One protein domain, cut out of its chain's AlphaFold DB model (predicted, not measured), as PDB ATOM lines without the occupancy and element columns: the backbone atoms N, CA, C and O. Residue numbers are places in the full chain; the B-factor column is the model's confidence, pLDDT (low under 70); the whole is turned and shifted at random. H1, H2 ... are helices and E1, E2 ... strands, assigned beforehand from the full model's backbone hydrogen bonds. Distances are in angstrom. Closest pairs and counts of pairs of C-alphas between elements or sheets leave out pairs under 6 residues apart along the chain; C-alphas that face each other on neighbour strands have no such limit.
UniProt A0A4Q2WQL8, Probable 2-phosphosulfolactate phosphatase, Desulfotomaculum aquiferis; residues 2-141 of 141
ATOM      1  N   PHE A   2     642.415 630.683 756.167       89.94
ATOM      2  CA  PHE A   2     642.343 632.116 755.887       89.94
ATOM      3  C   PHE A   2     641.588 632.326 754.571       89.94
ATOM      4  O   PHE A   2     641.994 631.795 753.544       89.94
ATOM      5  N   ASP A   3     640.476 633.053 754.639       89.44
ATOM      6  CA  ASP A   3     639.661 633.533 753.506       89.44
ATOM      7  C   ASP A   3     639.225 634.940 753.914       89.44
ATOM      8  O   ASP A   3     638.167 635.127 754.536       89.44
ATOM      9  N   ILE A   4     640.140 635.902 753.799       86.31
ATOM     10  CA  ILE A   4     639.996 637.207 754.459       86.31
ATOM     11  C   ILE A   4     638.817 637.969 753.852       86.31
ATOM     12  O   ILE A   4     638.042 638.594 754.587       86.31
ATOM     13  N   LEU A   5     638.640 637.861 752.532       86.44
ATOM     14  CA  LEU A   5     637.550 638.461 751.766       86.44
ATOM     15  C   LEU A   5     636.666 637.361 751.145       86.44
ATOM     16  O   LEU A   5     636.791 637.021 749.975       86.44
ATOM     17  N   ARG A   6     635.696 636.813 751.881       90.31
ATOM     18  CA  ARG A   6     635.159 637.294 753.174       90.31
ATOM     19  C   ARG A   6     634.832 636.187 754.171       90.31
ATOM     20  O   ARG A   6     634.396 636.508 755.273       90.31
ATOM     21  N   ALA A   7     635.000 634.910 753.830       93.50
ATOM     22  CA  ALA A   7     634.394 633.835 754.616       93.50
ATOM     23  C   ALA A   7     634.929 633.779 756.058       93.50
ATOM     24  O   ALA A   7     634.142 633.726 757.001       93.50
ATOM     25  N   SER A   8     636.248 633.854 756.254       94.44
ATOM     26  CA  SER A   8     636.847 633.795 757.597       94.44
ATOM     27  C   SER A   8     636.489 635.011 758.458       94.44
ATOM     28  O   SER A   8     636.210 634.862 759.651       94.44
ATOM     29  N   SER A   9     636.428 636.200 757.850       95.94
ATOM     30  CA  SER A   9     635.998 637.438 758.507       95.94
ATOM     31  C   SER A   9     634.528 637.356 758.918       95.94
ATOM     32  O   SER A   9     634.188 637.688 760.049       95.94
ATOM     33  N   THR A  10     633.660 636.842 758.044       97.31
ATOM     34  CA  THR A  10     632.235 636.640 758.337       97.31
ATOM     35  C   THR A  10     632.032 635.662 759.493       97.31
ATOM     36  O   THR A  10     631.287 635.963 760.425       97.31
ATOM     37  N   ILE A  11     632.728 634.521 759.473       97.69
ATOM     38  CA  ILE A  11     632.660 633.510 760.538       97.69
ATOM     39  C   ILE A  11     633.126 634.104 761.874       97.69
ATOM     40  O   ILE A  11     632.449 633.948 762.890       97.69
ATOM     41  N   SER A  12     634.256 634.816 761.868       97.38
ATOM     42  CA  SER A  12     634.813 635.441 763.073       97.38
ATOM     43  C   SER A  12     633.854 636.478 763.659       97.38
ATOM     44  O   SER A  12     633.625 636.482 764.867       97.38
ATOM     45  N   THR A  13     633.240 637.309 762.813       98.12
ATOM     46  CA  THR A  13     632.245 638.299 763.241       98.12
ATOM     47  C   THR A  13     630.988 637.651 763.810       98.12
ATOM     48  O   THR A  13     630.506 638.093 764.849       98.12
ATOM     49  N   ALA A  14     630.469 636.592 763.182       98.25
ATOM     50  CA  ALA A  14     629.283 635.895 763.676       98.25
ATOM     51  C   ALA A  14     629.503 635.320 765.087       98.25
ATOM     52  O   ALA A  14     628.681 635.537 765.979       98.25
ATOM     53  N   LEU A  15     630.648 634.658 765.299       98.19
ATOM     54  CA  LEU A  15     631.037 634.104 766.599       98.19
ATOM     55  C   LEU A  15     631.256 635.208 767.642       98.19
ATOM     56  O   LEU A  15     630.757 635.103 768.760       98.19
ATOM     57  N   ALA A  16     631.947 636.291 767.276       98.00
ATOM     58  CA  ALA A  16     632.164 637.435 768.165       98.00
ATOM     59  C   ALA A  16     630.849 638.125 768.576       98.00
ATOM     60  O   ALA A  16     630.741 638.637 769.687       98.00
ATOM     61  N   ASN A  17     629.836 638.091 767.706       98.56
ATOM     62  CA  ASN A  17     628.498 638.621 767.967       98.56
ATOM     63  C   ASN A  17     627.561 637.625 768.675       98.56
ATOM     64  O   ASN A  17     626.368 637.898 768.826       98.56
ATOM     65  N   GLY A  18     628.098 636.502 769.159       98.19
ATOM     66  CA  GLY A  18     627.402 635.589 770.060       98.19
ATOM     67  C   GLY A  18     626.514 634.567 769.365       98.19
ATOM     68  O   GLY A  18     625.581 634.069 769.994       98.19
ATOM     69  N   CYS A  19     626.752 634.254 768.086       98.38
ATOM     70  CA  CYS A  19     626.102 633.087 767.497       98.38
ATOM     71  C   CYS A  19     626.516 631.816 768.251       98.38
ATOM     72  O   CYS A  19     627.637 631.710 768.751       98.38
ATOM     73  N   LYS A  20     625.604 630.847 768.340       98.25
ATOM     74  CA  LYS A  20     625.832 629.606 769.090       98.25
ATOM     75  C   LYS A  20     626.967 628.792 768.475       98.25
ATOM     76  O   LYS A  20     627.837 628.285 769.173       98.25
ATOM     77  N   GLU A  21     626.925 628.654 767.157       98.19
ATOM     78  CA  GLU A  21     627.905 627.924 766.365       98.19
ATOM     79  C   GLU A  21     627.810 628.354 764.900       98.19
ATOM     80  O   GLU A  21     626.811 628.949 764.479       98.19
ATOM     81  N   VAL A  22     628.841 628.026 764.123       98.06
ATOM     82  CA  VAL A  22     628.842 628.191 762.669       98.06
ATOM     83  C   VAL A  22     629.052 626.832 762.013       98.06
ATOM     84  O   VAL A  22     630.040 626.158 762.293       98.06
ATOM     85  N   ILE A  23     628.145 626.450 761.115       97.25
ATOM     86  CA  ILE A  23     628.189 625.197 760.363       97.25
ATOM     87  C   ILE A  23     628.507 625.518 758.896       97.25
ATOM     88  O   ILE A  23     627.626 625.967 758.157       97.25
ATOM     89  N   PRO A  24     629.761 625.326 758.452       95.75
ATOM     90  CA  PRO A  24     630.126 625.493 757.055       95.75
ATOM     91  C   PRO A  24     629.642 624.297 756.229       95.75
ATOM     92  O   PRO A  24     629.973 623.150 756.526       95.75
ATOM     93  N   VAL A  25     628.917 624.569 755.148       95.94
ATOM     94  CA  VAL A  25     628.469 623.562 754.176       95.94
ATOM     95  C   VAL A  25     628.943 623.921 752.772       95.94
ATOM     96  O   VAL A  25     629.027 625.096 752.391       95.94
ATOM     97  N   ILE A  26     629.319 622.906 751.994       94.12
ATOM     98  CA  ILE A  26     629.835 623.121 750.640       94.12
ATOM     99  C   ILE A  26     628.684 623.509 749.720       94.12
ATOM    100  O   ILE A  26     628.756 624.568 749.098       94.12
ATOM    101  N   ASP A  27     627.611 622.724 749.706       94.94
ATOM    102  CA  ASP A  27     626.493 622.902 748.785       94.94
ATOM    103  C   ASP A  27     625.335 623.692 749.413       94.94
ATOM    104  O   ASP A  27     625.140 623.714 750.632       94.94
ATOM    105  N   VAL A  28     624.594 624.420 748.574       96.38
ATOM    106  CA  VAL A  28     623.470 625.262 749.027       96.38
ATOM    107  C   VAL A  28     622.309 624.381 749.480       96.38
ATOM    108  O   VAL A  28     621.607 624.686 750.443       96.38
ATOM    109  N   GLU A  29     622.125 623.273 748.784       96.81
ATOM    110  CA  GLU A  29     621.115 622.257 749.012       96.81
ATOM    111  C   GLU A  29     621.272 621.648 750.408       96.81
ATOM    112  O   GLU A  29     620.286 621.544 751.139       96.81
ATOM    113  N   ASP A  30     622.512 621.362 750.817       97.00
ATOM    114  CA  ASP A  30     622.843 620.885 752.162       97.00
ATOM    115  C   ASP A  30     622.509 621.929 753.231       97.00
ATOM    116  O   ASP A  30     622.004 621.584 754.300       97.00
ATOM    117  N   ALA A  31     622.729 623.217 752.937       97.50
ATOM    118  CA  ALA A  31     622.367 624.302 753.847       97.50
ATOM    119  C   ALA A  31     620.859 624.310 754.121       97.50
ATOM    120  O   ALA A  31     620.425 624.359 755.274       97.50
ATOM    121  N   PHE A  32     620.051 624.211 753.062       97.94
ATOM    122  CA  PHE A  32     618.598 624.140 753.189       97.94
ATOM    123  C   PHE A  32     618.128 622.842 753.845       97.94
ATOM    124  O   PHE A  32     617.189 622.875 754.639       97.94
ATOM    125  N   ALA A  33     618.750 621.704 753.528       98.00
ATOM    126  CA  ALA A  33     618.413 620.425 754.140       98.00
ATOM    127  C   ALA A  33     618.654 620.453 755.655       98.00
ATOM    128  O   ALA A  33     617.775 620.051 756.415       98.00
ATOM    129  N   LEU A  34     619.795 620.997 756.091       97.50
ATOM    130  CA  LEU A  34     620.122 621.159 757.504       97.50
ATOM    131  C   LEU A  34     619.179 622.147 758.199       97.50
ATOM    132  O   LEU A  34     618.679 621.859 759.281       97.50
ATOM    133  N   ALA A  35     618.873 623.281 757.564       97.44
ATOM    134  CA  ALA A  35     617.925 624.257 758.098       97.44
ATOM    135  C   ALA A  35     616.544 623.649 758.396       97.44
ATOM    136  O   ALA A  35     615.955 623.955 759.428       97.44
ATOM    137  N   ARG A  36     616.043 622.744 757.542       97.50
ATOM    138  CA  ARG A  36     614.757 622.050 757.766       97.50
ATOM    139  C   ARG A  36     614.761 621.116 758.978       97.50
ATOM    140  O   ARG A  36     613.691 620.737 759.439       97.50
ATOM    141  N   GLN A  37     615.934 620.710 759.459       97.44
ATOM    142  CA  GLN A  37     616.079 619.853 760.641       97.44
ATOM    143  C   GLN A  37     616.165 620.662 761.942       97.44
ATOM    144  O   GLN A  37     616.105 620.082 763.026       97.44
ATOM    145  N   LEU A  38     616.315 621.986 761.849       96.88
ATOM    146  CA  LEU A  38     616.427 622.874 762.998       96.88
ATOM    147  C   LEU A  38     615.085 623.562 763.296       96.88
ATOM    148  O   LEU A  38     614.325 623.856 762.372       96.88
ATOM    149  N   PRO A  39     614.792 623.871 764.572       97.38
ATOM    150  CA  PRO A  39     613.617 624.655 764.931       97.38
ATOM    151  C   PRO A  39     613.588 626.006 764.209       97.38
ATOM    152  O   PRO A  39     614.617 626.680 764.084       97.38
ATOM    153  N   GLU A  40     612.406 626.437 763.778       94.50
ATOM    154  CA  GLU A  40     612.232 627.745 763.150       94.50
ATOM    155  C   GLU A  40     612.745 628.870 764.066       94.50
ATOM    156  O   GLU A  40     612.590 628.836 765.286       94.50
ATOM    157  N   GLY A  41     613.432 629.854 763.482       95.06
ATOM    158  CA  GLY A  41     614.017 630.974 764.221       95.06
ATOM    159  C   GLY A  41     615.300 630.656 765.002       95.06
ATOM    160  O   GLY A  41     615.953 631.598 765.459       95.06
ATOM    161  N   SER A  42     615.714 629.388 765.114       97.75
ATOM    162  CA  SER A  42     616.956 628.992 765.805       97.75
ATOM    163  C   SER A  42     618.214 629.058 764.931       97.75
ATOM    164  O   SER A  42     619.326 628.889 765.433       97.75
ATOM    165  N   PHE A  43     618.062 629.327 763.632       98.44
ATOM    166  CA  PHE A  43     619.163 629.329 762.676       98.44
ATOM    167  C   PHE A  43     619.167 630.561 761.768       98.44
ATOM    168  O   PHE A  43     618.167 631.266 761.632       98.44
ATOM    169  N   ILE A  44     620.311 630.796 761.129       98.56
ATOM    170  CA  ILE A  44     620.507 631.775 760.058       98.56
ATOM    171  C   ILE A  44     621.198 631.070 758.893       98.56
ATOM    172  O   ILE A  44     622.229 630.432 759.072       98.56
ATOM    173  N   LEU A  45     620.637 631.216 757.695       98.44
ATOM    174  CA  LEU A  45     621.287 630.816 756.440       98.44
ATOM    175  C   LEU A  45     622.057 632.004 755.877       98.44
ATOM    176  O   LEU A  45     621.459 633.050 755.606       98.44
ATOM    177  N   GLY A  46     623.361 631.827 755.711       98.00
ATOM    178  CA  GLY A  46     624.287 632.854 755.269       98.00
ATOM    179  C   GLY A  46     625.187 632.379 754.135       98.00
ATOM    180  O   GLY A  46     625.469 631.190 753.998       98.00
ATOM    181  N   GLY A  47     625.669 633.304 753.312       96.75
ATOM    182  CA  GLY A  47     626.710 633.002 752.334       96.75
ATOM    183  C   GLY A  47     626.416 633.468 750.917       96.75
ATOM    184  O   GLY A  47     625.569 634.328 750.672       96.75
ATOM    185  N   GLU A  48     627.198 632.952 749.974       96.75
ATOM    186  CA  GLU A  48     627.275 633.503 748.625       96.75
ATOM    187  C   GLU A  48     627.619 632.470 747.548       96.75
ATOM    188  O   GLU A  48     628.168 631.395 747.813       96.75
ATOM    189  N   ARG A  49     627.314 632.850 746.305       94.62
ATOM    190  CA  ARG A  49     627.889 632.285 745.085       94.62
ATOM    191  C   ARG A  49     628.306 633.437 744.180       94.62
ATOM    192  O   ARG A  49     627.476 634.263 743.810       94.62
ATOM    193  N   GLY A  50     629.589 633.515 743.833       89.56
ATOM    194  CA  GLY A  50     630.094 634.587 742.968       89.56
ATOM    195  C   GLY A  50     629.925 635.995 743.559       89.56
ATOM    196  O   GLY A  50     629.611 636.928 742.832       89.56
ATOM    197  N   ALA A  51     630.120 636.133 744.869       88.75
ATOM    198  CA  ALA A  51     629.919 637.314 745.707       88.75
ATOM    199  C   ALA A  51     628.461 637.786 745.868       88.75
ATOM    200  O   ALA A  51     628.225 638.792 746.542       88.75
ATOM    201  N   ILE A  52     627.491 637.049 745.324       94.69
ATOM    202  CA  ILE A  52     626.061 637.364 745.401       94.69
ATOM    203  C   ILE A  52     625.404 636.484 746.466       94.69
ATOM    204  O   ILE A  52     625.672 635.281 746.537       94.69
ATOM    205  N   LYS A  53     624.541 637.082 747.298       97.44
ATOM    206  CA  LYS A  53     623.744 636.346 748.287       97.44
ATOM    207  C   LYS A  53     622.889 635.287 747.589       97.44
ATOM    208  O   LYS A  53     622.216 635.579 746.604       97.44
ATOM    209  N   VAL A  54     622.891 634.073 748.127       97.38
ATOM    210  CA  VAL A  54     622.091 632.965 747.594       97.38
ATOM    211  C   VAL A  54     620.595 633.249 747.777       97.38
ATOM    212  O   VAL A  54     620.156 633.677 748.847       97.38
ATOM    213  N   THR A  55     619.789 633.011 746.742       97.31
ATOM    214  CA  THR A  55     618.328 633.150 746.824       97.31
ATOM    215  C   THR A  55     617.764 632.253 747.926       97.31
ATOM    216  O   THR A  55     618.070 631.066 747.980       97.31
ATOM    217  N   GLY A  56     616.941 632.821 748.809       96.94
ATOM    218  CA  GLY A  56     616.378 632.120 749.968       96.94
ATOM    219  C   GLY A  56     617.270 632.120 751.216       96.94
ATOM    220  O   GLY A  56     616.803 631.727 752.281       96.94
ATOM    221  N   PHE A  57     618.519 632.596 751.136       98.19
ATOM    222  CA  PHE A  57     619.328 632.835 752.333       98.19
ATOM    223  C   PHE A  57     618.931 634.144 753.019       98.19
ATOM    224  O   PHE A  57     618.557 635.139 752.381       98.19
ATOM    225  N   HIS A  58     619.077 634.153 754.342       98.31
ATOM    226  CA  HIS A  58     618.807 635.315 755.175       98.31
ATOM    227  C   HIS A  58     619.869 636.391 754.918       98.31
ATOM    228  O   HIS A  58     619.523 637.518 754.556       98.31
ATOM    229  N   LEU A  59     621.152 636.013 754.989       98.19
ATOM    230  CA  LEU A  59     622.306 636.915 754.892       98.19
ATOM    231  C   LEU A  59     623.253 636.531 753.747       98.19
ATOM    232  O   LEU A  59     623.290 635.382 753.306       98.19
ATOM    233  N   GLY A  60     624.027 637.499 753.267       97.69
ATOM    234  CA  GLY A  60     625.133 637.291 752.340       97.69
ATOM    235  C   GLY A  60     626.402 636.798 753.035       97.69
ATOM    236  O   GLY A  60     626.368 636.192 754.105       97.69
ATOM    237  N   ASN A  61     627.554 637.070 752.421       96.31
ATOM    238  CA  ASN A  61     628.877 636.839 753.016       96.31
ATOM    239  C   ASN A  61     629.561 638.167 753.394       96.31
ATOM    240  O   ASN A  61     630.772 638.306 753.242       96.31
ATOM    241  N   SER A  62     628.790 639.186 753.788       96.25
ATOM    242  CA  SER A  62     629.344 640.421 754.343       96.25
ATOM    243  C   SER A  62     629.371 640.339 755.868       96.25
ATOM    244  O   SER A  62     628.303 640.192 756.458       96.25
ATOM    245  N   PRO A  63     630.524 640.520 756.539       96.75
ATOM    246  CA  PRO A  63     630.589 640.507 758.003       96.75
ATOM    247  C   PRO A  63     629.631 641.507 758.672       96.75
ATOM    248  O   PRO A  63     629.114 641.241 759.751       96.75
ATOM    249  N   LEU A  64     629.344 642.633 758.007       97.06
ATOM    250  CA  LEU A  64     628.439 643.676 758.503       97.06
ATOM    251  C   LEU A  64     626.979 643.213 758.640       97.06
ATOM    252  O   LEU A  64     626.216 643.827 759.376       97.06
ATOM    253  N   GLU A  65     626.585 642.143 757.945       97.75
ATOM    254  CA  GLU A  65     625.234 641.576 758.037       97.75
ATOM    255  C   GLU A  65     625.035 640.731 759.309       97.75
ATOM    256  O   GLU A  65     623.904 640.490 759.722       97.75
ATOM    257  N   TYR A  66     626.120 640.287 759.955       98.31
ATOM    258  CA  TYR A  66     626.098 639.313 761.053       98.31
ATOM    259  C   TYR A  66     626.119 640.009 762.414       98.31
ATOM    260  O   TYR A  66     626.975 639.724 763.249       98.31
ATOM    261  N   THR A  67     625.207 640.953 762.642       98.50
ATOM    262  CA  THR A  67     625.117 641.702 763.906       98.50
ATOM    263  C   THR A  67     624.585 640.833 765.048       98.50
ATOM    264  O   THR A  67     623.844 639.876 764.826       98.50
ATOM    265  N   ALA A  68     624.884 641.206 766.297       98.31
ATOM    266  CA  ALA A  68     624.388 640.485 767.473       98.31
ATOM    267  C   ALA A  68     622.852 640.375 767.509       98.31
ATOM    268  O   ALA A  68     622.321 639.327 767.855       98.31
ATOM    269  N   SER A  69     622.119 641.410 767.084       97.94
ATOM    270  CA  SER A  69     620.650 641.358 767.018       97.94
ATOM    271  C   SER A  69     620.115 640.313 766.034       97.94
ATOM    272  O   SER A  69     618.978 639.870 766.177       97.94
ATOM    273  N   VAL A  70     620.919 639.920 765.044       98.06
ATOM    274  CA  VAL A  70     620.539 638.951 764.014       98.06
ATOM    275  C   VAL A  70     620.998 637.544 764.374       98.06
ATOM    276  O   VAL A  70     620.222 636.609 764.197       98.06
ATOM    277  N   VAL A  71     622.236 637.375 764.855       98.56
ATOM    278  CA  VAL A  71     622.874 636.047 764.960       98.56
ATOM    279  C   VAL A  71     622.981 635.494 766.377       98.56
ATOM    280  O   VAL A  71     623.260 634.305 766.520       98.56
ATOM    281  N   LYS A  72     622.775 636.314 767.415       98.56
ATOM    282  CA  LYS A  72     622.976 635.886 768.803       98.56
ATOM    283  C   LYS A  72     622.126 634.659 769.146       98.56
ATOM    284  O   LYS A  72     620.948 634.605 768.804       98.56
ATOM    285  N   ASP A  73     622.753 633.686 769.805       98.38
ATOM    286  CA  ASP A  73     622.183 632.404 770.245       98.38
ATOM    287  C   ASP A  73     621.636 631.506 769.114       98.38
ATOM    288  O   ASP A  73     621.072 630.443 769.376       98.38
ATOM    289  N   LYS A  74     621.845 631.881 767.844       98.56
ATOM    290  CA  LYS A  74     621.425 631.104 766.671       98.56
ATOM    291  C   LYS A  74     622.574 630.295 766.084       98.56
ATOM    292  O   LYS A  74     623.738 630.694 766.155       98.56
ATOM    293  N   THR A  75     622.233 629.187 765.437       98.62
ATOM    294  CA  THR A  75     623.157 628.408 764.605       98.62
ATOM    295  C   THR A  75     623.276 629.063 763.226       98.62
ATOM    296  O   THR A  75     622.291 629.208 762.504       98.62
ATOM    297  N   VAL A  76     624.481 629.474 762.833       98.69
ATOM    298  CA  VAL A  76     624.735 630.074 761.515       98.69
ATOM    299  C   VAL A  76     625.183 628.984 760.552       98.69
ATOM    300  O   VAL A  76     626.272 628.442 760.685       98.69
ATOM    301  N   ILE A  77     624.368 628.674 759.553       98.44
ATOM    302  CA  ILE A  77     624.725 627.750 758.477       98.44
ATOM    303  C   ILE A  77     625.255 628.593 757.319       98.44
ATOM    304  O   ILE A  77     624.516 629.416 756.773       98.44
ATOM    305  N   ILE A  78     626.526 628.412 756.956       97.69
ATOM    306  CA  ILE A  78     627.184 629.236 755.937       97.69
ATOM    307  C   ILE A  78     627.629 628.411 754.732       97.69
ATOM    308  O   ILE A  78     628.237 627.356 754.890       97.69
ATOM    309  N   SER A  79     627.370 628.910 753.519       96.62
ATOM    310  CA  SER A  79     627.880 628.317 752.279       96.62
ATOM    311  C   SER A  79     628.546 629.360 751.391       96.62
ATOM    312  O   SER A  79     627.921 630.331 750.974       96.62
ATOM    313  N   THR A  80     629.817 629.149 751.059       94.12
ATOM    314  CA  THR A  80     630.622 630.085 750.259       94.12
ATOM    315  C   THR A  80     631.350 629.350 749.144       94.12
ATOM    316  O   THR A  80     631.583 628.149 749.228       94.12
ATOM    317  N   THR A  81     631.797 630.084 748.138       89.31
ATOM    318  CA  THR A  81     632.499 629.566 746.964       89.31
ATOM    319  C   THR A  81     633.846 628.928 747.321       89.31
ATOM    320  O   THR A  81     634.167 627.862 746.787       89.31
ATOM    321  N   ASN A  82     634.618 629.552 748.223       85.69
ATOM    322  CA  ASN A  82     635.986 629.126 748.551       85.69
ATOM    323  C   ASN A  82     636.101 628.618 749.999       85.69
ATOM    324  O   ASN A  82     636.506 627.477 750.228       85.69
ATOM    325  N   GLY A  83     635.696 629.438 750.974       84.81
ATOM    326  CA  GLY A  83     635.973 629.194 752.386       84.81
ATOM    327  C   GLY A  83     635.485 627.854 752.941       84.81
ATOM    328  O   GLY A  83     636.256 627.128 753.566       84.81
ATOM    329  N   THR A  84     634.235 627.465 752.689       88.06
ATOM    330  CA  THR A  84     633.687 626.191 753.201       88.06
ATOM    331  C   THR A  84     634.402 624.961 752.640       88.06
ATOM    332  O   THR A  84     634.610 623.991 753.369       88.06
ATOM    333  N   LYS A  85     634.874 625.019 751.387       89.56
ATOM    334  CA  LYS A  85     635.725 623.972 750.801       89.56
ATOM    335  C   LYS A  85     637.088 623.925 751.485       89.56
ATOM    336  O   LYS A  85     637.526 622.851 751.880       89.56
ATOM    337  N   ALA A  86     637.726 625.079 751.687       89.06
ATOM    338  CA  ALA A  86     639.016 625.159 752.370       89.06
ATOM    339  C   ALA A  86     638.947 624.619 753.810       89.06
ATOM    340  O   ALA A  86     639.857 623.912 754.233       89.06
ATOM    341  N   ILE A  87     637.854 624.879 754.541       91.88
ATOM    342  CA  ILE A  87     637.629 624.294 755.874       91.88
ATOM    343  C   ILE A  87     637.538 622.774 755.782       91.88
ATOM    344  O   ILE A  87     638.237 622.090 756.524       91.88
ATOM    345  N   ARG A  88     636.710 622.237 754.875       90.00
ATOM    346  CA  ARG A  88     636.539 620.784 754.733       90.00
ATOM    347  C   ARG A  88     637.857 620.095 754.376       90.00
ATOM    348  O   ARG A  88     638.187 619.086 754.987       90.00
ATOM    349  N   TYR A  89     638.616 620.649 753.431       88.12
ATOM    350  CA  TYR A  89     639.913 620.092 753.046       88.12
ATOM    351  C   TYR A  89     640.942 620.174 754.176       88.12
ATOM    352  O   TYR A  89     641.647 619.201 754.413       88.12
ATOM    353  N   ALA A  90     640.999 621.295 754.901       88.12
ATOM    354  CA  ALA A  90     641.906 621.450 756.038       88.12
ATOM    355  C   ALA A  90     641.541 620.533 757.215       88.12
ATOM    356  O   ALA A  90     642.426 620.080 757.936       88.12
ATOM    357  N   ALA A  91     640.249 620.269 757.422       87.62
ATOM    358  CA  ALA A  91     639.788 619.365 758.465       87.62
ATOM    359  C   ALA A  91     640.143 617.909 758.145       87.62
ATOM    360  O   ALA A  91     640.447 617.151 759.061       87.62
ATOM    361  N   GLY A  92     640.137 617.502 756.871       84.81
ATOM    362  CA  GLY A  92     640.324 616.095 756.513       84.81
ATOM    363  C   GLY A  92     639.361 615.202 757.306       84.81
ATOM    364  O   GLY A  92     638.189 615.545 757.466       84.81
ATOM    365  N   GLU A  93     639.859 614.083 757.834       71.50
ATOM    366  CA  GLU A  93     639.053 613.179 758.666       71.50
ATOM    367  C   GLU A  93     639.016 613.568 760.154       71.50
ATOM    368  O   GLU A  93     637.993 613.366 760.794       71.50
ATOM    369  N   ASN A  94     640.096 614.132 760.715       67.69
ATOM    370  CA  ASN A  94     640.227 614.381 762.167       67.69
ATOM    371  C   ASN A  94     641.059 615.635 762.525       67.69
ATOM    372  O   ASN A  94     641.569 615.776 763.639       67.69
ATOM    373  N   GLY A  95     641.254 616.542 761.575       81.00
ATOM    374  CA  GLY A  95     642.055 617.749 761.737       81.00
ATOM    375  C   GLY A  95     641.319 618.839 762.513       81.00
ATOM    376  O   GLY A  95     640.177 619.192 762.215       81.00
ATOM    377  N   ARG A  96     642.000 619.431 763.498       89.19
ATOM    378  CA  ARG A  96     641.518 620.639 764.176       89.19
ATOM    379  C   ARG A  96     641.819 621.854 763.304       89.19
ATOM    380  O   ARG A  96     642.981 622.166 763.065       89.19
ATOM    381  N   VAL A  97     640.779 622.567 762.877       92.50
ATOM    382  CA  VAL A  97     640.919 623.763 762.038       92.50
ATOM    383  C   VAL A  97     640.640 625.017 762.854       92.50
ATOM    384  O   VAL A  97     639.570 625.166 763.439       92.50
ATOM    385  N   PHE A  98     641.592 625.945 762.846       93.69
ATOM    386  CA  PHE A  98     641.387 627.309 763.326       93.69
ATOM    387  C   PHE A  98     640.985 628.211 762.160       93.69
ATOM    388  O   PHE A  98     641.546 628.110 761.061       93.69
ATOM    389  N   ILE A  99     640.021 629.099 762.396       95.19
ATOM    390  CA  ILE A  99     639.593 630.115 761.431       95.19
ATOM    391  C   ILE A  99     640.290 631.426 761.781       95.19
ATOM    392  O   ILE A  99     640.067 631.984 762.856       95.19
ATOM    393  N   GLY A 100     641.155 631.890 760.882       92.50
ATOM    394  CA  GLY A 100     641.927 633.114 761.047       92.50
ATOM    395  C   GLY A 100     641.483 634.189 760.067       92.50
ATOM    396  O   GLY A 100     641.266 633.921 758.890       92.50
ATOM    397  N   SER A 101     641.363 635.410 760.571       92.62
ATOM    398  CA  SER A 101     641.047 636.627 759.832       92.62
ATOM    399  C   SER A 101     641.796 637.806 760.458       92.62
ATOM    400  O   SER A 101     642.324 637.701 761.569       92.62
ATOM    401  N   LEU A 102     641.801 638.963 759.791       90.38
ATOM    402  CA  LEU A 102     642.392 640.181 760.364       90.38
ATOM    403  C   LEU A 102     641.741 640.569 761.703       90.38
ATOM    404  O   LEU A 102     642.396 641.153 762.558       90.38
ATOM    405  N   LEU A 103     640.472 640.199 761.907       92.06
ATOM    406  CA  LEU A 103     639.682 640.560 763.086       92.06
ATOM    407  C   LEU A 103     640.081 639.785 764.349       92.06
ATOM    408  O   LEU A 103     639.808 640.240 765.455       92.06
ATOM    409  N   ASN A 104     640.697 638.610 764.202       93.00
ATOM    410  CA  ASN A 104     641.035 637.725 765.319       93.00
ATOM    411  C   ASN A 104     642.481 637.206 765.273       93.00
ATOM    412  O   ASN A 104     642.811 636.270 766.003       93.00
ATOM    413  N   CYS A 105     643.341 637.812 764.448       91.19
ATOM    414  CA  CYS A 105     644.699 637.336 764.194       91.19
ATOM    415  C   CYS A 105     645.505 637.118 765.477       91.19
ATOM    416  O   CYS A 105     646.019 636.026 765.684       91.19
ATOM    417  N   SER A 106     645.562 638.103 766.378       91.06
ATOM    418  CA  SER A 106     646.339 637.986 767.622       91.06
ATOM    419  C   SER A 106     645.841 636.853 768.526       91.06
ATOM    420  O   SER A 106     646.638 636.157 769.153       91.06
ATOM    421  N   SER A 107     644.526 636.631 768.572       92.94
ATOM    422  CA  SER A 107     643.925 635.540 769.348       92.94
ATOM    423  C   SER A 107     644.253 634.175 768.746       92.94
ATOM    424  O   SER A 107     644.542 633.235 769.484       92.94
ATOM    425  N   VAL A 108     644.241 634.069 767.413       93.06
ATOM    426  CA  VAL A 108     644.639 632.851 766.698       93.06
ATOM    427  C   VAL A 108     646.134 632.589 766.875       93.06
ATOM    428  O   VAL A 108     646.486 631.475 767.238       93.06
ATOM    429  N   ALA A 109     646.990 633.602 766.717       90.88
ATOM    430  CA  ALA A 109     648.436 633.509 766.930       90.88
ATOM    431  C   ALA A 109     648.759 632.924 768.307       90.88
ATOM    432  O   ALA A 109     649.493 631.948 768.428       90.88
ATOM    433  N   LYS A 110     648.132 633.476 769.352       91.88
ATOM    434  CA  LYS A 110     648.301 632.999 770.723       91.88
ATOM    435  C   LYS A 110     647.846 631.546 770.885       91.88
ATOM    436  O   LYS A 110     648.589 630.732 771.416       91.88
ATOM    437  N   ALA A 111     646.652 631.210 770.391       91.69
ATOM    438  CA  ALA A 111     646.127 629.848 770.482       91.69
ATOM    439  C   ALA A 111     646.994 628.824 769.729       91.69
ATOM    440  O   ALA A 111     647.062 627.667 770.134       91.69
ATOM    441  N   LEU A 112     647.634 629.243 768.634       90.81
ATOM    442  CA  LEU A 112     648.565 628.426 767.864       90.81
ATOM    443  C   LEU A 112     649.916 628.271 768.573       90.81
ATOM    444  O   LEU A 112     650.429 627.161 768.616       90.81
ATOM    445  N   ALA A 113     650.460 629.329 769.176       89.25
ATOM    446  CA  ALA A 113     651.705 629.260 769.945       89.25
ATOM    447  C   ALA A 113     651.606 628.298 771.146       89.25
ATOM    448  O   ALA A 113     652.572 627.615 771.480       89.25
ATOM    449  N   ASP A 114     650.419 628.204 771.752       88.69
ATOM    450  CA  ASP A 114     650.140 627.276 772.852       88.69
ATOM    451  C   ASP A 114     649.987 625.812 772.377       88.69
ATOM    452  O   ASP A 114     650.015 624.878 773.183       88.69
ATOM    453  N   LEU A 115     649.826 625.573 771.068       85.50
ATOM    454  CA  LEU A 115     649.795 624.233 770.490       85.50
ATOM    455  C   LEU A 115     651.223 623.782 770.188       85.50
ATOM    456  O   LEU A 115     651.799 624.142 769.170       85.50
ATOM    457  N   SER A 116     651.781 622.912 771.027       82.94
ATOM    458  CA  SER A 116     653.049 622.221 770.747       82.94
ATOM    459  C   SER A 116     652.890 621.154 769.645       82.94
ATOM    460  O   SER A 116     653.072 619.961 769.890       82.94
ATOM    461  N   LYS A 117     652.458 621.563 768.447       86.31
ATOM    462  CA  LYS A 117     652.204 620.720 767.272       86.31
ATOM    463  C   LYS A 117     652.583 621.464 765.994       86.31
ATOM    464  O   LYS A 117     652.561 622.688 765.966       86.31
ATOM    465  N   ASP A 118     652.834 620.712 764.929       88.25
ATOM    466  CA  ASP A 118     653.013 621.287 763.598       88.25
ATOM    467  C   ASP A 118     651.731 621.977 763.121       88.25
ATOM    468  O   ASP A 118     650.615 621.479 763.312       88.25
ATOM    469  N   ILE A 119     651.901 623.135 762.484       88.88
ATOM    470  CA  ILE A 119     650.807 623.984 762.014       88.88
ATOM    471  C   ILE A 119     650.906 624.125 760.499       88.88
ATOM    472  O   ILE A 119     651.955 624.461 759.955       88.88
ATOM    473  N   VAL A 120     649.775 623.932 759.821       89.69
ATOM    474  CA  VAL A 120     649.634 624.209 758.389       89.69
ATOM    475  C   VAL A 120     648.723 625.417 758.205       89.69
ATOM    476  O   VAL A 120     647.550 625.404 758.588       89.69
ATOM    477  N   LEU A 121     649.256 626.473 757.590       88.69
ATOM    478  CA  LEU A 121     648.492 627.667 757.245       88.69
ATOM    479  C   LEU A 121     647.831 627.460 755.878       88.69
ATOM    480  O   LEU A 121     648.490 627.420 754.844       88.69
ATOM    481  N   VAL A 122     646.508 627.294 755.883       89.62
ATOM    482  CA  VAL A 122     645.716 627.055 754.667       89.62
ATOM    483  C   VAL A 122     645.047 628.349 754.213       89.62
ATOM    484  O   VAL A 122     644.121 628.821 754.876       89.62
ATOM    485  N   CYS A 123     645.488 628.883 753.078       88.94
ATOM    486  CA  CYS A 123     644.860 630.004 752.378       88.94
ATOM    487  C   CYS A 123     643.797 629.469 751.412       88.94
ATOM    488  O   CYS A 123     644.090 628.571 750.623       88.94
ATOM    489  N   ALA A 124     642.570 629.985 751.476       84.94
ATOM    490  CA  ALA A 124     641.466 629.492 750.658       84.94
ATOM    491  C   ALA A 124     641.658 629.819 749.172       84.94
ATOM    492  O   ALA A 124     641.295 629.014 748.309       84.94
ATOM    493  N   GLY A 125     642.256 630.976 748.874       84.62
ATOM    494  CA  GLY A 125     642.425 631.430 747.507       84.62
ATOM    495  C   GLY A 125     641.097 631.845 746.879       84.62
ATOM    496  O   GLY A 125     640.022 631.776 747.475       84.62
ATOM    497  N   THR A 126     641.155 632.237 745.608       78.25
ATOM    498  CA  THR A 126     639.956 632.543 744.824       78.25
ATOM    499  C   THR A 126     639.929 631.694 743.566       78.25
ATOM    500  O   THR A 126     640.820 631.786 742.723       78.25
ATOM    501  N   ARG A 127     638.890 630.856 743.417       76.12
ATOM    502  CA  ARG A 127     638.714 629.959 742.254       76.12
ATOM    503  C   ARG A 127     639.949 629.081 741.985       76.12
ATOM    504  O   ARG A 127     640.368 628.926 740.840       76.12
ATOM    505  N   GLY A 128     640.548 628.543 743.050       73.06
ATOM    506  CA  GLY A 128     641.737 627.683 742.977       73.06
ATOM    507  C   GLY A 128     643.034 628.415 742.622       73.06
ATOM    508  O   GLY A 128     644.036 627.768 742.332       73.06
ATOM    509  N   LYS A 129     643.027 629.752 742.620       78.06
ATOM    510  CA  LYS A 129     644.208 630.581 742.376       78.06
ATOM    511  C   LYS A 129     644.649 631.286 743.650       78.06
ATOM    512  O   LYS A 129     643.848 631.523 744.555       78.06
ATOM    513  N   PHE A 130     645.926 631.652 743.660       83.00
ATOM    514  CA  PHE A 130     646.522 632.527 744.659       83.00
ATOM    515  C   PHE A 130     645.677 633.795 744.864       83.00
ATOM    516  O   PHE A 130     645.205 634.401 743.900       83.00
ATOM    517  N   SER A 131     645.517 634.178 746.126       81.81
ATOM    518  CA  SER A 131     644.843 635.390 746.584       81.81
ATOM    519  C   SER A 131     645.825 636.134 747.483       81.81
ATOM    520  O   SER A 131     646.371 635.548 748.417       81.81
ATOM    521  N   LEU A 132     646.097 637.403 747.172       80.31
ATOM    522  CA  LEU A 132     647.103 638.176 747.896       80.31
ATOM    523  C   LEU A 132     646.660 638.396 749.342       80.31
ATOM    524  O   LEU A 132     647.435 638.161 750.267       80.31
ATOM    525  N   GLU A 133     645.402 638.793 749.525       78.81
ATOM    526  CA  GLU A 133     644.807 639.057 750.826       78.81
ATOM    527  C   GLU A 133     644.917 637.849 751.757       78.81
ATOM    528  O   GLU A 133     645.339 638.015 752.898       78.81
ATOM    529  N   ASP A 134     644.677 636.633 751.262       77.50
ATOM    530  CA  ASP A 134     644.761 635.425 752.084       77.50
ATOM    531  C   ASP A 134     646.187 635.095 752.544       77.50
ATOM    532  O   ASP A 134     646.346 634.372 753.523       77.50
ATOM    533  N   THR A 135     647.223 635.617 751.878       78.31
ATOM    534  CA  THR A 135     648.634 635.339 752.216       78.31
ATOM    535  C   THR A 135     649.301 636.383 753.098       78.31
ATOM    536  O   THR A 135     650.252 636.054 753.805       78.31
ATOM    537  N   LEU A 136     648.790 637.616 753.110       77.69
ATOM    538  CA  LEU A 136     649.364 638.694 753.916       77.69
ATOM    539  C   LEU A 136     649.321 638.374 755.411       77.69
ATOM    540  O   LEU A 136     650.269 638.669 756.129       77.69
ATOM    541  N   LEU A 137     648.231 637.763 755.878       73.38
ATOM    542  CA  LEU A 137     648.046 637.489 757.298       73.38
ATOM    543  C   LEU A 137     648.838 636.275 757.811       73.38
ATOM    544  O   LEU A 137     649.495 636.414 758.838       73.38
ATOM    545  N   PRO A 138     648.852 635.117 757.122       72.38
ATOM    546  CA  PRO A 138     649.751 634.009 757.449       72.38
ATOM    547  C   PRO A 138     651.224 634.401 757.578       72.38
ATOM    548  O   PRO A 138     651.923 633.824 758.395       72.38
ATOM    549  N   ALA A 139     651.699 635.379 756.799       70.12
ATOM    550  CA  ALA A 139     653.083 635.847 756.872       70.12
ATOM    551  C   ALA A 139     653.406 636.663 758.143       70.12
ATOM    552  O   ALA A 139     654.576 636.917 758.417       70.12
ATOM    553  N   LEU A 140     652.386 637.099 758.890       70.50
ATOM    554  CA  LEU A 140     652.512 637.873 760.131       70.50
ATOM    555  C   LEU A 140     652.277 637.023 761.394       70.50
ATOM    556  O   LEU A 140     652.308 637.572 762.497       70.50
ATOM    557  N   LEU A 141     651.973 635.731 761.220       67.69
ATOM    558  CA  LEU A 141     651.611 634.773 762.269       67.69
ATOM    559  C   LEU A 141     652.792 633.946 762.779       67.69
ATOM    560  O   LEU A 141     653.815 633.846 762.068       67.69
TER     561      LEU A 141
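What this domain is: This is residues 2 to 141 of the 141 residues of the protein "Probable 2-phosphosulfolactate phosphatase" of Desulfotomaculum aquiferis (UniProt A0A4Q2WQL8). What does the model look like? A small parallel sheet, E1, E3 and E2, is sandwiched between H1 on one face and H2 on the other, and makes one end of the domain; H5 and H6, with long links of no named element, make the other end, and H4 lies between the two. What is it made of? The printed part has 140 residues, under half of them in named elements, in the order H1 E1 H2 E2 H3 E3 H4 H5 H6, a mixed class of six helices and three strands. How large is it? It is compact, with a radius of gyration of the C-alphas of 14.7 A, and spans 41 by 30 by 30 A.

Where its parts are: Where are the strands? E1 is residues 21 to 24, E3 is 75 to 79 and 13.2 A long, and E2 is 43 to 49 and 19.9 A long. Where are the helices? H1, residues 7 to 16, runs 14.2 A from C-alpha 7 at (634.394, 633.835, 754.616). H2 is 28 to 35, H3 is 68 to 71, H4 is 83 to 91 and 12.2 A long, H5 is 105 to 113 and 12.1 A long, and H6 is 132 to 136, ending with C-alpha 136 at (649.364, 638.694, 753.916).

How they stand to each other: How is the sheet joined? E3 is the inner strand, parallel to E1 at 19 degrees, with N 23 and O 76 2.8 A apart, and to E2 at 13 degrees, with N 77 and O 44 2.8 A apart, both within hydrogen-bond range. E2, H3, E3 is a strand-helix-strand unit, two parallel neighbours with a helix between, and E1, H2, E2 a split one, with E3 between its strands; both crossovers are right-handed. What covers the faces, in three layers with the sheet between helices? H1, at a height over the sheet of 9.4 A, and H2, at 8.9 A, lie on opposite faces and run along the strands; the closest C-alphas of H2 and E3, Ala 31 and Ile 77, are 6.2 A apart. Where are the other helices? H3 and H4 only graze the sheet, and H4 only just touches H1, only at their ends, with 3 pairs of C-alphas within 8 A, the closest being Ala 7 and Gly 83 at 5.4 A. H5 and H6 touch no helix and are not on the sheet. Are the helix backbones well formed? In H1, H2, H4, H5 and H6 every O i to N i+4 pair is within hydrogen-bond range, while H3 is too short for one.

The domain as a whole: How far does it reach? The two C-alphas farthest apart, those of Thr 55 and Ser 116, are 43.6 A apart. Which links are long, and is there a cut? The links E2 to H3, H4 to H5 and H5 to H6 are long, and the printed part has no cut. Where is confidence low? Residues 94 and 141 are under 70, and the mean pLDDT of the printed part is 91.6.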